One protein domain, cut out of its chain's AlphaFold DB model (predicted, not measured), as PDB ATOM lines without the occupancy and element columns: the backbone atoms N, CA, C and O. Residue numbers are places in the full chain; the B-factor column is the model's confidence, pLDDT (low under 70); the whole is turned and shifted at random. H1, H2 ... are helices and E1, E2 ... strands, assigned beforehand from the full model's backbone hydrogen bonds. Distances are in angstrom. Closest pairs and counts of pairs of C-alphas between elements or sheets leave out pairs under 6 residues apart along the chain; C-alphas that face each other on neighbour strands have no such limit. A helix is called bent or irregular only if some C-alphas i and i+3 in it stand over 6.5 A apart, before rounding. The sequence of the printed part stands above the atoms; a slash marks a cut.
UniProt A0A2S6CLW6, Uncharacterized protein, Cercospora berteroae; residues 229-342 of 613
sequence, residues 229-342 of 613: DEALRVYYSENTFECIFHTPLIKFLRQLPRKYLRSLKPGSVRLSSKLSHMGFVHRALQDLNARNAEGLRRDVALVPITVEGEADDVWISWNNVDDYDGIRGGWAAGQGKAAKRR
ATOM      1  N   ASP A 229      29.930  27.540   2.484       91.06
ATOM      2  CA  ASP A 229      29.231  28.329   1.477       91.06
ATOM      3  C   ASP A 229      30.186  29.104   0.556       91.06
ATOM      4  O   ASP A 229      29.940  29.177  -0.652       91.06
ATOM      5  N   GLU A 230      31.279  29.658   1.087       92.12
ATOM      6  CA  GLU A 230      32.268  30.387   0.291       92.12
ATOM      7  C   GLU A 230      33.056  29.425  -0.602       92.12
ATOM      8  O   GLU A 230      33.177  29.657  -1.806       92.12
ATOM      9  N   ALA A 231      33.480  28.283  -0.055       90.50
ATOM     10  CA  ALA A 231      34.162  27.243  -0.822       90.50
ATOM     11  C   ALA A 231      33.299  26.727  -1.988       90.50
ATOM     12  O   ALA A 231      33.778  26.601  -3.117       90.50
ATOM     13  N   LEU A 232      32.002  26.487  -1.749       92.81
ATOM     14  CA  LEU A 232      31.066  26.089  -2.803       92.81
ATOM     15  C   LEU A 232      30.850  27.202  -3.832       92.81
ATOM     16  O   LEU A 232      30.779  26.928  -5.031       92.81
ATOM     17  N   ARG A 233      30.774  28.462  -3.397       93.75
ATOM     18  CA  ARG A 233      30.644  29.610  -4.301       93.75
ATOM     19  C   ARG A 233      31.858  29.735  -5.223       93.75
ATOM     20  O   ARG A 233      31.669  29.890  -6.431       93.75
ATOM     21  N   VAL A 234      33.073  29.621  -4.680       92.38
ATOM     22  CA  VAL A 234      34.318  29.606  -5.463       92.38
ATOM     23  C   VAL A 234      34.293  28.434  -6.440       92.38
ATOM     24  O   VAL A 234      34.438  28.653  -7.643       92.38
ATOM     25  N   TYR A 235      33.961  27.229  -5.966       94.62
ATOM     26  CA  TYR A 235      33.856  26.033  -6.801       94.62
ATOM     27  C   TYR A 235      32.928  26.236  -8.009       94.62
ATOM     28  O   TYR A 235      33.351  26.032  -9.145       94.62
ATOM     29  N   TYR A 236      31.689  26.697  -7.818       95.56
ATOM     30  CA  TYR A 236      30.774  26.916  -8.948       95.56
ATOM     31  C   TYR A 236      31.211  28.065  -9.867       95.56
ATOM     32  O   TYR A 236      30.913  28.035 -11.059       95.56
ATOM     33  N   SER A 237      31.920  29.067  -9.345       93.12
ATOM     34  CA  SER A 237      32.393  30.201 -10.148       93.12
ATOM     35  C   SER A 237      33.640  29.906 -10.982       93.12
ATOM     36  O   SER A 237      33.858  30.550 -12.008       93.12
ATOM     37  N   GLU A 238      34.471  28.955 -10.558       94.06
ATOM     38  CA  GLU A 238      35.736  28.633 -11.227       94.06
ATOM     39  C   GLU A 238      35.648  27.420 -12.150       94.06
ATOM     40  O   GLU A 238      36.479  27.279 -13.047       94.06
ATOM     41  N   ASN A 239      34.645  26.561 -11.966       95.19
ATOM     42  CA  ASN A 239      34.522  25.325 -12.727       95.19
ATOM     43  C   ASN A 239      33.560  25.447 -13.911       95.19
ATOM     44  O   ASN A 239      32.562  26.169 -13.880       95.19
ATOM     45  N   THR A 240      33.860  24.677 -14.955       95.38
ATOM     46  CA  THR A 240      32.985  24.462 -16.107       95.38
ATOM     47  C   THR A 240      32.319  23.092 -16.001       95.38
ATOM     48  O   THR A 240      32.998  22.076 -15.869       95.38
ATOM     49  N   PHE A 241      30.997  23.054 -16.095       95.38
ATOM     50  CA  PHE A 241      30.157  21.870 -16.006       95.38
ATOM     51  C   PHE A 241      29.704  21.458 -17.400       95.38
ATOM     52  O   PHE A 241      28.915  22.153 -18.039       95.38
ATOM     53  N   GLU A 242      30.179  20.310 -17.861       94.88
ATOM     54  CA  GLU A 242      29.845  19.779 -19.176       94.88
ATOM     55  C   GLU A 242      28.988  18.517 -19.048       94.88
ATOM     56  O   GLU A 242      29.269  17.632 -18.240       94.88
ATOM     57  N   CYS A 243      27.914  18.422 -19.831       93.94
ATOM     58  CA  CYS A 243      27.038  17.253 -19.827       93.94
ATOM     59  C   CYS A 243      26.688  16.818 -21.246       93.94
ATOM     60  O   CYS A 243      26.551  17.642 -22.142       93.94
ATOM     61  N   ILE A 244      26.522  15.513 -21.460       89.00
ATOM     62  CA  ILE A 244      26.152  14.952 -22.769       89.00
ATOM     63  C   ILE A 244      24.694  15.258 -23.097       89.00
ATOM     64  O   ILE A 244      24.363  15.510 -24.248       89.00
ATOM     65  N   PHE A 245      23.808  15.280 -22.105       89.56
ATOM     66  CA  PHE A 245      22.376  15.430 -22.333       89.56
ATOM     67  C   PHE A 245      21.848  16.691 -21.650       89.56
ATOM     68  O   PHE A 245      22.257  17.037 -20.543       89.56
ATOM     69  N   HIS A 246      20.890  17.363 -22.290       90.06
ATOM     70  CA  HIS A 246      20.289  18.573 -21.730       90.06
ATOM     71  C   HIS A 246      19.422  18.250 -20.501       90.06
ATOM     72  O   HIS A 246      19.397  19.030 -19.559       90.06
ATOM     73  N   THR A 247      18.765  17.084 -20.440       90.12
ATOM     74  CA  THR A 247      17.879  16.724 -19.316       90.12
ATOM     75  C   THR A 247      18.600  16.629 -17.963       90.12
ATOM     76  O   THR A 247      18.119  17.241 -17.007       90.12
ATOM     77  N   PRO A 248      19.739  15.916 -17.818       90.94
ATOM     78  CA  PRO A 248      20.526  15.952 -16.585       90.94
ATOM     79  C   PRO A 248      21.059  17.348 -16.261       90.94
ATOM     80  O   PRO A 248      21.038  17.738 -15.099       90.94
ATOM     81  N   LEU A 249      21.461  18.123 -17.275       93.06
ATOM     82  CA  LEU A 249      21.941  19.494 -17.097       93.06
ATOM     83  C   LEU A 249      20.846  20.415 -16.537       93.06
ATOM     84  O   LEU A 249      21.081  21.163 -15.594       93.06
ATOM     85  N   ILE A 250      19.614  20.287 -17.040       92.06
ATOM     86  CA  ILE A 250      18.431  20.977 -16.511       92.06
ATOM     87  C   ILE A 250      18.157  20.544 -15.067       92.06
ATOM     88  O   ILE A 250      17.876  21.389 -14.221       92.06
ATOM     89  N   LYS A 251      18.237  19.242 -14.756       92.12
ATOM     90  CA  LYS A 251      18.053  18.748 -13.380       92.12
ATOM     91  C   LYS A 251      19.112  19.316 -12.434       92.12
ATOM     92  O   LYS A 251      18.743  19.795 -11.367       92.12
ATOM     93  N   PHE A 252      20.377  19.331 -12.848       94.25
ATOM     94  CA  PHE A 252      21.481  19.944 -12.109       94.25
ATOM     95  C   PHE A 252      21.209  21.429 -11.840       94.25
ATOM     96  O   PHE A 252      21.183  21.855 -10.686       94.25
ATOM     97  N   LEU A 253      20.887  22.199 -12.885       93.88
ATOM     98  CA  LEU A 253      20.573  23.620 -12.747       93.88
ATOM     99  C   LEU A 253      19.342  23.868 -11.877       93.88
ATOM    100  O   LEU A 253      19.308  24.881 -11.193       93.88
ATOM    101  N   ARG A 254      18.340  22.980 -11.870       91.56
ATOM    102  CA  ARG A 254      17.153  23.072 -10.996       91.56
ATOM    103  C   ARG A 254      17.445  22.753  -9.537       91.56
ATOM    104  O   ARG A 254      16.825  23.347  -8.663       91.56
ATOM    105  N   GLN A 255      18.370  21.838  -9.278       94.12
ATOM    106  CA  GLN A 255      18.765  21.462  -7.923       94.12
ATOM    107  C   GLN A 255      19.718  22.478  -7.290       94.12
ATOM    108  O   GLN A 255      19.791  22.554  -6.067       94.12
ATOM    109  N   LEU A 256      20.416  23.283  -8.098       94.00
ATOM    110  CA  LEU A 256      21.364  24.264  -7.589       94.00
ATOM    111  C   LEU A 256      20.650  25.387  -6.797       94.00
ATOM    112  O   LEU A 256      19.747  26.043  -7.334       94.00
ATOM    113  N   PRO A 257      21.046  25.659  -5.539       94.62
ATOM    114  CA  PRO A 257      20.544  26.801  -4.779       94.62
ATOM    115  C   PRO A 257      20.735  28.139  -5.507       94.62
ATOM    116  O   PRO A 257      21.761  28.377  -6.147       94.62
ATOM    117  N   ARG A 258      19.774  29.063  -5.344       93.56
ATOM    118  CA  ARG A 258      19.777  30.382  -6.017       93.56
ATOM    119  C   ARG A 258      21.064  31.181  -5.798       93.56
ATOM    120  O   ARG A 258      21.536  31.838  -6.722       93.56
ATOM    121  N   LYS A 259      21.650  31.096  -4.597       93.88
ATOM    122  CA  LYS A 259      22.902  31.787  -4.249       93.88
ATOM    123  C   LYS A 259      24.087  31.363  -5.130       93.88
ATOM    124  O   LYS A 259      24.906  32.209  -5.471       93.88
ATOM    125  N   TYR A 260      24.124  30.103  -5.571       95.00
ATOM    126  CA  TYR A 260      25.193  29.572  -6.424       95.00
ATOM    127  C   TYR A 260      24.912  29.730  -7.923       95.00
ATOM    128  O   TYR A 260      25.843  29.803  -8.717       95.00
ATOM    129  N   LEU A 261      23.643  29.845  -8.335       94.50
ATOM    130  CA  LEU A 261      23.316  30.145  -9.737       94.50
ATOM    131  C   LEU A 261      23.898  31.491 -10.179       94.50
ATOM    132  O   LEU A 261      24.400  31.609 -11.293       94.50
ATOM    133  N   ARG A 262      23.876  32.485  -9.285       93.44
ATOM    134  CA  ARG A 262      24.422  33.825  -9.543       93.44
ATOM    135  C   ARG A 262      25.947  33.853  -9.628       93.44
ATOM    136  O   ARG A 262      26.493  34.787 -10.201       93.44
ATOM    137  N   SER A 263      26.630  32.866  -9.043       95.38
ATOM    138  CA  SER A 263      28.092  32.774  -9.095       95.38
ATOM    139  C   SER A 263      28.611  32.060 -10.341       95.38
ATOM    140  O   SER A 263      29.813  32.093 -10.579       95.38
ATOM    141  N   LEU A 264      27.743  31.427 -11.139       96.19
ATOM    142  CA  LEU A 264      28.146  30.798 -12.394       96.19
ATOM    143  C   LEU A 264      28.616  31.864 -13.396       96.19
ATOM    144  O   LEU A 264      27.906  32.834 -13.674       96.19
ATOM    145  N   LYS A 265      29.817  31.675 -13.948       96.44
ATOM    146  CA  LYS A 265      30.361  32.537 -15.005       96.44
ATOM    147  C   LYS A 265      29.689  32.255 -16.359       96.44
ATOM    148  O   LYS A 265      29.225  31.137 -16.587       96.44
ATOM    149  N   PRO A 266      29.666  33.231 -17.282       96.75
ATOM    150  CA  PRO A 266      29.250  32.995 -18.661       96.75
ATOM    151  C   PRO A 266      29.991  31.800 -19.268       96.75
ATOM    152  O   PRO A 266      31.205  31.665 -19.116       96.75
ATOM    153  N   GLY A 267      29.254  30.905 -19.916       95.38
ATOM    154  CA  GLY A 267      29.797  29.700 -20.528       95.38
ATOM    155  C   GLY A 267      30.309  28.623 -19.577       95.38
ATOM    156  O   GLY A 267      30.946  27.674 -20.051       95.38
ATOM    157  N   SER A 268      30.041  28.737 -18.271       96.19
ATOM    158  CA  SER A 268      30.422  27.714 -17.297       96.19
ATOM    159  C   SER A 268      29.585  26.445 -17.404       96.19
ATOM    160  O   SER A 268      29.974  25.437 -16.837       96.19
ATOM    161  N   VAL A 269      28.466  26.441 -18.128       96.12
ATOM    162  CA  VAL A 269      27.606  25.264 -18.276       96.12
ATOM    163  C   VAL A 269      27.484  24.919 -19.755       96.12
ATOM    164  O   VAL A 269      27.020  25.733 -20.546       96.12
ATOM    165  N   ARG A 270      27.916  23.721 -20.156       95.94
ATOM    166  CA  ARG A 270      28.061  23.336 -21.568       95.94
ATOM    167  C   ARG A 270      27.389  22.005 -21.872       95.94
ATOM    168  O   ARG A 270      27.482  21.047 -21.106       95.94
ATOM    169  N   LEU A 271      26.725  21.930 -23.021       95.69
ATOM    170  CA  LEU A 271      26.243  20.668 -23.573       95.69
ATOM    171  C   LEU A 271      27.292  20.084 -24.530       95.69
ATOM    172  O   LEU A 271      27.528  20.659 -25.577       95.69
ATOM    173  N   SER A 272      27.904  18.942 -24.227       91.69
ATOM    174  CA  SER A 272      28.928  18.339 -25.107       91.69
ATOM    175  C   SER A 272      28.355  17.734 -26.390       91.69
ATOM    176  O   SER A 272      29.058  17.620 -27.392       91.69
ATOM    177  N   SER A 273      27.086  17.309 -26.383       90.56
ATOM    178  CA  SER A 273      26.476  16.684 -27.558       90.56
ATOM    179  C   SER A 273      25.710  17.686 -28.413       90.56
ATOM    180  O   SER A 273      24.929  18.503 -27.921       90.56
ATOM    181  N   LYS A 274      25.894  17.577 -29.733       90.81
ATOM    182  CA  LYS A 274      25.081  18.314 -30.699       90.81
ATOM    183  C   LYS A 274      23.649  17.804 -30.649       90.81
ATOM    184  O   LYS A 274      23.399  16.600 -30.763       90.81
ATOM    185  N   LEU A 275      22.708  18.731 -30.575       88.69
ATOM    186  CA  LEU A 275      21.302  18.409 -30.765       88.69
ATOM    187  C   LEU A 275      21.041  18.180 -32.256       88.69
ATOM    188  O   LEU A 275      21.571  18.878 -33.117       88.69
ATOM    189  N   SER A 276      20.239  17.166 -32.572       84.38
ATOM    190  CA  SER A 276      20.023  16.702 -33.949       84.38
ATOM    191  C   SER A 276      19.266  17.692 -34.839       84.38
ATOM    192  O   SER A 276      19.262  17.521 -36.057       84.38
ATOM    193  N   HIS A 277      18.609  18.688 -34.244       87.31
ATOM    194  CA  HIS A 277      17.692  19.598 -34.921       87.31
ATOM    195  C   HIS A 277      17.703  20.969 -34.239       87.31
ATOM    196  O   HIS A 277      17.657  21.047 -33.007       87.31
ATOM    197  N   MET A 278      17.690  22.051 -35.019       86.75
ATOM    198  CA  MET A 278      17.778  23.421 -34.487       86.75
ATOM    199  C   MET A 278      16.582  23.802 -33.601       86.75
ATOM    200  O   MET A 278      16.751  24.427 -32.557       86.75
ATOM    201  N   GLY A 279      15.385  23.296 -33.912       86.00
ATOM    202  CA  GLY A 279      14.226  23.429 -33.018       86.00
ATOM    203  C   GLY A 279      14.433  22.848 -31.604       86.00
ATOM    204  O   GLY A 279      13.886  23.386 -30.641       86.00
ATOM    205  N   PHE A 280      15.252  21.795 -31.441       90.25
ATOM    206  CA  PHE A 280      15.613  21.289 -30.108       90.25
ATOM    207  C   PHE A 280      16.625  22.190 -29.408       90.25
ATOM    208  O   PHE A 280      16.571  22.288 -28.188       90.25
ATOM    209  N   VAL A 281      17.506  22.864 -30.151       91.56
ATOM    210  CA  VAL A 281      18.468  23.825 -29.588       91.56
ATOM    211  C   VAL A 281      17.741  24.976 -28.913       91.56
ATOM    212  O   VAL A 281      18.007  25.253 -27.746       91.56
ATOM    213  N   HIS A 282      16.764  25.582 -29.592       92.81
ATOM    214  CA  HIS A 282      15.965  26.656 -29.004       92.81
ATOM    215  C   HIS A 282      15.253  26.199 -27.729       92.81
ATOM    216  O   HIS A 282      15.335  26.865 -26.702       92.81
ATOM    217  N   ARG A 283      14.578  25.041 -27.768       92.19
ATOM    218  CA  ARG A 283      13.870  24.508 -26.597       92.19
ATOM    219  C   ARG A 283      14.826  24.163 -25.454       92.19
ATOM    220  O   ARG A 283      14.538  24.501 -24.314       92.19
ATOM    221  N   ALA A 284      15.966  23.540 -25.746       92.00
ATOM    222  CA  ALA A 284      16.963  23.202 -24.738       92.00
ATOM    223  C   ALA A 284      17.555  24.458 -24.094       92.00
ATOM    224  O   ALA A 284      17.633  24.523 -22.871       92.00
ATOM    225  N   LEU A 285      17.922  25.474 -24.883       93.94
ATOM    226  CA  LEU A 285      18.396  26.744 -24.339       93.94
ATOM    227  C   LEU A 285      17.298  27.450 -23.537       93.94
ATOM    228  O   LEU A 285      17.594  27.961 -22.463       93.94
ATOM    229  N   GLN A 286      16.042  27.427 -23.992       94.38
ATOM    230  CA  GLN A 286      14.906  27.977 -23.249       94.38
ATOM    231  C   GLN A 286      14.724  27.272 -21.898       94.38
ATOM    232  O   GLN A 286      14.572  27.939 -20.878       94.38
ATOM    233  N   ASP A 287      14.787  25.939 -21.874       92.56
ATOM    234  CA  ASP A 287      14.638  25.133 -20.660       92.56
ATOM    235  C   ASP A 287      15.826  25.312 -19.699       92.56
ATOM    236  O   ASP A 287      15.628  25.416 -18.486       92.56
ATOM    237  N   LEU A 288      17.055  25.389 -20.223       90.56
ATOM    238  CA  LEU A 288      18.269  25.671 -19.443       90.56
ATOM    239  C   LEU A 288      18.219  27.073 -18.823       90.56
ATOM    240  O   LEU A 288      18.637  27.257 -17.684       90.56
ATOM    241  N   ASN A 289      17.645  28.037 -19.542       91.06
ATOM    242  CA  ASN A 289      17.500  29.425 -19.114       91.06
ATOM    243  C   ASN A 289      16.151  29.723 -18.434       91.06
ATOM    244  O   ASN A 289      15.875  30.867 -18.072       91.06
ATOM    245  N   ALA A 290      15.305  28.716 -18.188       89.06
ATOM    246  CA  ALA A 290      14.010  28.909 -17.531       89.06
ATOM    247  C   ALA A 290      14.158  29.486 -16.109       89.06
ATOM    248  O   ALA A 290      13.280  30.201 -15.628       89.06
ATOM    249  N   ARG A 291      15.301  29.237 -15.452       81.44
ATOM    250  CA  ARG A 291      15.650  29.804 -14.137       81.44
ATOM    251  C   ARG A 291      16.275  31.199 -14.201       81.44
ATOM    252  O   ARG A 291      16.792  31.671 -13.190       81.44
ATOM    253  N   ASN A 292      16.198  31.899 -15.333       77.75
ATOM    254  CA  ASN A 292      16.642  33.294 -15.412       77.75
ATOM    255  C   ASN A 292      15.952  34.183 -14.368       77.75
ATOM    256  O   ASN A 292      16.600  35.013 -13.738       77.75
ATOM    257  N   ALA A 293      14.661  33.948 -14.110       70.69
ATOM    258  CA  ALA A 293      13.911  34.653 -13.067       70.69
ATOM    259  C   ALA A 293      14.467  34.415 -11.648       70.69
ATOM    260  O   ALA A 293      14.230  35.204 -10.738       70.69
ATOM    261  N   GLU A 294      15.227  33.338 -11.448       82.50
ATOM    262  CA  GLU A 294      15.830  32.970 -10.167       82.50
ATOM    263  C   GLU A 294      17.294  33.422 -10.033       82.50
ATOM    264  O   GLU A 294      17.931  33.155  -9.011       82.50
ATOM    265  N   GLY A 295      17.820  34.140 -11.033       86.25
ATOM    266  CA  GLY A 295      19.164  34.716 -11.027       86.25
ATOM    267  C   GLY A 295      20.213  33.950 -11.833       86.25
ATOM    268  O   GLY A 295      21.391  34.276 -11.713       86.25
ATOM    269  N   LEU A 296      19.824  32.958 -12.642       92.19
ATOM    270  CA  LEU A 296      20.715  32.420 -13.676       92.19
ATOM    271  C   LEU A 296      20.889  33.474 -14.783       92.19
ATOM    272  O   LEU A 296      19.912  34.090 -15.209       92.19
ATOM    273  N   ARG A 297      22.119  33.708 -15.245       92.94
ATOM    274  CA  ARG A 297      22.352  34.606 -16.382       92.94
ATOM    275  C   ARG A 297      22.132  33.865 -17.703       92.94
ATOM    276  O   ARG A 297      22.461  32.686 -17.822       92.94
ATOM    277  N   ARG A 298      21.657  34.595 -18.717       94.06
ATOM    278  CA  ARG A 298      21.337  34.082 -20.067       94.06
ATOM    279  C   ARG A 298      22.533  33.509 -20.839       94.06
ATOM    280  O   ARG A 298      22.355  32.753 -21.792       94.06
ATOM    281  N   ASP A 299      23.736  33.896 -20.442       95.69
ATOM    282  CA  ASP A 299      25.009  33.538 -21.060       95.69
ATOM    283  C   ASP A 299      25.740  32.390 -20.347       95.69
ATOM    284  O   ASP A 299      26.799  31.964 -20.800       95.69
ATOM    285  N   VAL A 300      25.197  31.853 -19.248       95.88
ATOM    286  CA  VAL A 300      25.845  30.771 -18.484       95.88
ATOM    287  C   VAL A 300      25.802  29.434 -19.224       95.88
ATOM    288  O   VAL A 300      26.795  28.705 -19.220       95.88
ATOM    289  N   ALA A 301      24.671  29.112 -19.857       96.06
ATOM    290  CA  ALA A 301      24.472  27.847 -20.555       96.06
ATOM    291  C   ALA A 301      24.758  27.977 -22.058       96.06
ATOM    292  O   ALA A 301      24.129  28.787 -22.741       96.06
ATOM    293  N   LEU A 302      25.661  27.138 -22.570       96.88
ATOM    294  CA  LEU A 302      26.036  27.070 -23.980       96.88
ATOM    295  C   LEU A 302      25.654  25.727 -24.598       96.88
ATOM    296  O   LEU A 302      25.841  24.664 -23.997       96.88
ATOM    297  N   VAL A 303      25.167  25.782 -25.835       96.88
ATOM    298  CA  VAL A 303      24.832  24.609 -26.649       96.88
ATOM    299  C   VAL A 303      25.588  24.696 -27.980       96.88
ATOM    300  O   VAL A 303      25.557  25.752 -28.612       96.88
ATOM    301  N   PRO A 304      26.266  23.619 -28.416       97.25
ATOM    302  CA  PRO A 304      26.998  23.606 -29.668       97.25
ATOM    303  C   PRO A 304      26.028  23.426 -30.837       97.25
ATOM    304  O   PRO A 304      25.126  22.579 -30.797       97.25
ATOM    305  N   ILE A 305      26.236  24.208 -31.892       96.12
ATOM    306  CA  ILE A 305      25.476  24.148 -33.140       96.12
ATOM    307  C   ILE A 305      26.409  24.051 -34.344       96.12
ATOM    308  O   ILE A 305      27.514  24.586 -34.339       96.12
ATOM    309  N   THR A 306      25.918  23.406 -35.403       95.38
ATOM    310  CA  THR A 306      26.575  23.446 -36.716       95.38
ATOM    311  C   THR A 306      26.091  24.695 -37.444       95.38
ATOM    312  O   THR A 306      24.876  24.871 -37.575       95.38
ATOM    313  N   VAL A 307      27.001  25.535 -37.932       95.31
ATOM    314  CA  VAL A 307      26.661  26.729 -38.719       95.31
ATOM    315  C   VAL A 307      27.059  26.510 -40.179       95.31
ATOM    316  O   VAL A 307      28.149  26.028 -40.468       95.31
ATOM    317  N   GLU A 308      26.166  26.826 -41.116       94.31
ATOM    318  CA  GLU A 308      26.430  26.682 -42.549       94.31
ATOM    319  C   GLU A 308      27.632  27.535 -42.979       94.31
ATOM    320  O   GLU A 308      27.624  28.759 -42.839       94.31
ATOM    321  N   GLY A 309      28.651  26.879 -43.540       94.81
ATOM    322  CA  GLY A 309      29.884  27.522 -44.000       94.81
ATOM    323  C   GLY A 309      30.992  27.623 -42.946       94.81
ATOM    324  O   GLY A 309      32.101  28.009 -43.302       94.81
ATOM    325  N   GLU A 310      30.733  27.242 -41.693       95.69
ATOM    326  CA  GLU A 310      31.756  27.149 -40.648       95.69
ATOM    327  C   GLU A 310      32.204  25.684 -40.493       95.69
ATOM    328  O   GLU A 310      31.387  24.760 -40.534       95.69
ATOM    329  N   ALA A 311      33.518  25.457 -40.389       92.19
ATOM    330  CA  ALA A 311      34.081  24.108 -40.281       92.19
ATOM    331  C   ALA A 311      33.894  23.510 -38.878       92.19
ATOM    332  O   ALA A 311      33.696  22.301 -38.740       92.19
ATOM    333  N   ASP A 312      33.930  24.373 -37.862       95.50
ATOM    334  CA  ASP A 312      33.837  24.010 -36.455       95.50
ATOM    335  C   ASP A 312      32.451  24.318 -35.883       95.50
ATOM    336  O   ASP A 312      31.685  25.127 -36.412       95.50
ATOM    337  N   ASP A 313      32.124  23.659 -34.772       94.56
ATOM    338  CA  ASP A 313      30.902  23.960 -34.038       94.56
ATOM    339  C   ASP A 313      30.994  25.299 -33.325       94.56
ATOM    340  O   ASP A 313      31.989  25.618 -32.670       94.56
ATOM    341  N   VAL A 314      29.887  26.031 -33.359       96.06
ATOM    342  CA  VAL A 314      29.753  27.295 -32.650       96.06
ATOM    343  C   VAL A 314      28.967  27.069 -31.371       96.06
ATOM    344  O   VAL A 314      27.889  26.477 -31.377       96.06
ATOM    345  N   TRP A 315      29.498  27.558 -30.256       96.44
ATOM    346  CA  TRP A 315      28.808  27.533 -28.973       96.44
ATOM    347  C   TRP A 315      27.924  28.760 -28.850       96.44
ATOM    348  O   TRP A 315      28.422  29.884 -28.834       96.44
ATOM    349  N   ILE A 316      26.615  28.549 -28.738       96.38
ATOM    350  CA  ILE A 316      25.663  29.649 -28.600       96.38
ATOM    351  C   ILE A 316      25.009  29.654 -27.226       96.38
ATOM    352  O   ILE A 316      24.709  28.606 -26.650       96.38
ATOM    353  N   SER A 317      24.788  30.861 -26.716       96.62
ATOM    354  CA  SER A 317      24.012  31.117 -25.506       96.62
ATOM    355  C   SER A 317      22.597  31.579 -25.855       96.62
ATOM    356  O   SER A 317      22.270  31.791 -27.025       96.62
ATOM    357  N   TRP A 318      21.755  31.800 -24.844       96.25
ATOM    358  CA  TRP A 318      20.439  32.397 -25.076       96.25
ATOM    359  C   TRP A 318      20.519  33.843 -25.585       96.25
ATOM    360  O   TRP A 318      19.616  34.275 -26.294       96.25
ATOM    361  N   ASN A 319      21.592  34.582 -25.276       95.50
ATOM    362  CA  ASN A 319      21.765  35.961 -25.752       95.50
ATOM    363  C   ASN A 319      22.013  36.041 -27.261       95.50
ATOM    364  O   ASN A 319      21.620  37.013 -27.892       95.50
ATOM    365  N   ASN A 320      22.631  35.012 -27.838       94.94
ATOM    366  CA  ASN A 320      23.059  34.997 -29.236       94.94
ATOM    367  C   ASN A 320      22.089  34.212 -30.125       94.94
ATOM    368  O   ASN A 320      22.362  34.005 -31.302       94.94
ATOM    369  N   VAL A 321      20.971  33.717 -29.579       94.62
ATOM    370  CA  VAL A 321      20.051  32.839 -30.321       94.62
ATOM    371  C   VAL A 321      19.442  33.546 -31.539       94.62
ATOM    372  O   VAL A 321      19.096  32.895 -32.522       94.62
ATOM    373  N   ASP A 322      19.344  34.876 -31.477       93.38
ATOM    374  CA  ASP A 322      18.781  35.729 -32.522       93.38
ATOM    375  C   ASP A 322      19.751  36.017 -33.676       93.38
ATOM    376  O   ASP A 322      19.300  36.447 -34.740       93.38
ATOM    377  N   ASP A 323      21.044  35.721 -33.507       95.19
ATOM    378  CA  ASP A 323      22.074  35.878 -34.541       95.19
ATOM    379  C   ASP A 323      22.060  34.735 -35.571       95.19
ATOM    380  O   ASP A 323      22.817  34.760 -36.545       95.19
ATOM    381  N   TYR A 324      21.215  33.717 -35.380       94.50
ATOM    382  CA  TYR A 324      21.190  32.513 -36.209       94.50
ATOM    383  C   TYR A 324      19.777  32.193 -36.712       94.50
ATOM    384  O   TYR A 324      18.841  31.947 -35.945       94.50
ATOM    385  N   ASP A 325      19.630  32.131 -38.034       91.44
ATOM    386  CA  ASP A 325      18.424  31.653 -38.700       91.44
ATOM    387  C   ASP A 325      18.253  30.138 -38.539       91.44
ATOM    388  O   ASP A 325      19.219  29.370 -38.509       91.44
ATOM    389  N   GLY A 326      16.994  29.707 -38.454       88.31
ATOM    390  CA  GLY A 326      16.609  28.302 -38.280       88.31
ATOM    391  C   GLY A 326      16.538  27.836 -36.823       88.31
ATOM    392  O   GLY A 326      15.990  26.768 -36.555       88.31
ATOM    393  N   ILE A 327      17.030  28.637 -35.868       90.19
ATOM    394  CA  ILE A 327      16.886  28.354 -34.431       90.19
ATOM    395  C   ILE A 327      15.561  28.920 -33.901       90.19
ATOM    396  O   ILE A 327      14.828  28.247 -33.172       90.19
ATOM    397  N   ARG A 328      15.218  30.152 -34.290       81.12
ATOM    398  CA  ARG A 328      14.003  30.839 -33.835       81.12
ATOM    399  C   ARG A 328      12.772  30.366 -34.615       81.12
ATOM    400  O   ARG A 328      12.765  30.402 -35.837       81.12
ATOM    401  N   GLY A 329      11.723  29.963 -33.893       73.56
ATOM    402  CA  GLY A 329      10.442  29.481 -34.448       73.56
ATOM    403  C   GLY A 329      10.151  27.995 -34.189       73.56
ATOM    404  O   GLY A 329       9.209  27.420 -34.739       73.56
ATOM    405  N   GLY A 330      10.927  27.376 -33.294       67.25
ATOM    406  CA  GLY A 330      10.645  26.045 -32.767       67.25
ATOM    407  C   GLY A 330      10.704  24.966 -33.844       67.25
ATOM    408  O   GLY A 330      11.524  25.013 -34.757       67.25
ATOM    409  N   TRP A 331       9.843  23.957 -33.729       58.19
ATOM    410  CA  TRP A 331       9.879  22.800 -34.627       58.19
ATOM    411  C   TRP A 331       9.540  23.154 -36.085       58.19
ATOM    412  O   TRP A 331      10.011  22.483 -36.998       58.19
ATOM    413  N   ALA A 332       8.782  24.235 -36.301       63.22
ATOM    414  CA  ALA A 332       8.354  24.682 -37.623       63.22
ATOM    415  C   ALA A 332       9.449  25.423 -38.412       63.22
ATOM    416  O   ALA A 332       9.398  25.447 -39.637       63.22
ATOM    417  N   ALA A 333      10.435  26.017 -37.733       63.34
ATOM    418  CA  ALA A 333      11.378  26.942 -38.363       63.34
ATOM    419  C   ALA A 333      12.660  26.307 -38.915       63.34
ATOM    420  O   ALA A 333      13.460  27.001 -39.538       63.34
ATOM    421  N   GLY A 334      12.869  25.001 -38.749       57.47
ATOM    422  CA  GLY A 334      14.041  24.386 -39.354       57.47
ATOM    423  C   GLY A 334      14.140  22.894 -39.137       57.47
ATOM    424  O   GLY A 334      14.721  22.473 -38.146       57.47
ATOM    425  N   GLN A 335      13.700  22.116 -40.130       69.25
ATOM    426  CA  GLN A 335      14.134  20.720 -40.318       69.25
ATOM    427  C   GLN A 335      15.637  20.591 -40.637       69.25
ATOM    428  O   GLN A 335      16.165  19.483 -40.755       69.25
ATOM    429  N   GLY A 336      16.337  21.722 -40.766       76.38
ATOM    430  CA  GLY A 336      17.769  21.794 -41.001       76.38
ATOM    431  C   GLY A 336      18.598  21.288 -39.819       76.38
ATOM    432  O   GLY A 336      18.298  21.531 -38.647       76.38
ATOM    433  N   LYS A 337      19.688  20.589 -40.151       86.62
ATOM    434  CA  LYS A 337      20.724  20.154 -39.200       86.62
ATOM    435  C   LYS A 337      21.763  21.244 -38.906       86.62
ATOM    436  O   LYS A 337      22.559  21.070 -37.987       86.62
ATOM    437  N   ALA A 338      21.761  22.327 -39.680       90.44
ATOM    438  CA  ALA A 338      22.671  23.454 -39.549       90.44
ATOM    439  C   ALA A 338      21.876  24.764 -39.471       90.44
ATOM    440  O   ALA A 338      20.812  24.882 -40.081       90.44
ATOM    441  N   ALA A 339      22.380  25.713 -38.689       93.19
ATOM    442  CA  ALA A 339      21.865  27.072 -38.620       93.19
ATOM    443  C   ALA A 339      22.609  27.965 -39.614       93.19
ATOM    444  O   ALA A 339      23.767  27.712 -39.941       93.19
ATOM    445  N   LYS A 340      21.981  29.051 -40.055       93.69
ATOM    446  CA  LYS A 340      22.637  30.046 -40.911       93.69
ATOM    447  C   LYS A 340      22.886  31.309 -40.103       93.69
ATOM    448  O   LYS A 340      21.949  31.867 -39.541       93.69
ATOM    449  N   ARG A 341      24.135  31.772 -40.024       94.38
ATOM    450  CA  ARG A 341      24.451  33.036 -39.344       94.38
ATOM    451  C   ARG A 341      23.740  34.181 -40.068       94.38
ATOM    452  O   ARG A 341      23.928  34.359 -41.277       94.38
ATOM    453  N   ARG A 342      22.931  34.958 -39.344       93.50
ATOM    454  CA  ARG A 342      22.358  36.194 -39.874       93.50
ATOM    455  C   ARG A 342      23.504  37.144 -40.146       93.50
ATOM    456  O   ARG A 342      24.271  37.493 -39.253       93.50
TER     457      ARG A 342
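Overview. This is residues 229 to 342 of the 613 residues of an uncharacterized protein of Cercospora berteroae (UniProt A0A2S6CLW6). A small twisted sheet of four short strands has two helices, H2 and H4, packed on one face and running along the strands, while H1 extends the body at one end, with the short H3 beside it. At the other end lie the loop between E3 and E4 and a final stretch, residues 324 to 342, with no named element; H6 lies beside H4. The printed part has 114 residues with six named helices and four named strands, in the order H1 E1 H2 H3 E2 H4 H5 E3 E4 H6, and its class is mixed, helices and strands. The sheet, in the order E1 E2 E3 E4, is mixed. The whole is compact, with a radius of gyration of the C-alphas of 14.3 A, and its outline is elongated, 44 by 26 by 22 A.

Arrangement. In the sheet, E1, residues 241 to 243, and E2, residues 269 to 271, are parallel at 19 degrees, with N 270 and O 241 2.8 A apart. E2 and E3, residues 301 to 305, are parallel at 27 degrees, with N 302 and O 269 2.8 A apart. E3 and E4, residues 314 to 316, form an antiparallel hairpin, with N 305 and O 314 2.9 A apart. H2, residues 246 to 255, lies over E1 and E2 at a height over the sheet of 9.9 A. H4, residues 278 to 288, lies over E3 on the same face, at 9.5 A. They touch at Ile 250 and Leu 288, closest C-alphas 5.5 A apart, at a shallow tilt of 13 degrees, the same way. With H3, residues 258 to 261, and H5, residues 290 to 294, they make two strand-helix-strand units, parallel neighbour strands with helices between: E1, H2 H3, E2 and E2, H4 H5, E3, each crossover right-handed. H6, residues 318 to 323, only grazes the sheet and only just touches H4, with 3 pairs of C-alphas within 8 A, the closest being Leu 285 and Trp 318, 6.1 A. H1, residues 229 to 238, is not on the sheet and only just touches H3, also with 3 pairs, the closest C-alphas being those of Arg 233 and Tyr 260, 5.8 A. Every O i to N i+4 pair is within hydrogen-bond range in H1, H2 and H4; H3 is too short for one; H5 has 0 of 1 and H6 0 of 2, with 1 of 2 and 1 of 3 O i to N i+3 pairs.

Along the chain. H1 begins at C-alpha 229, (29.231, 28.329, 1.477), and is 14.3 A long; H2 is 14.2 A, H4 15.2 A and E3 13.2 A. H6 ends at C-alpha 323, (22.074, 35.878, -34.541). H5 and H6 are irregular: C-alphas 290 and 293 are 7.3 A apart, and 319 and 322 are 7.4 A apart.

Size, cuts and confidence. The C-alphas farthest apart, those of Glu 230 and Gln 335, are 45.5 A apart. The printed part has no cut, and no link is long. Residues 324 to 325 pair antiparallel with residues 340 to 341. The mean pLDDT of the printed part is 90.7; residues 330 to 335 are under 70.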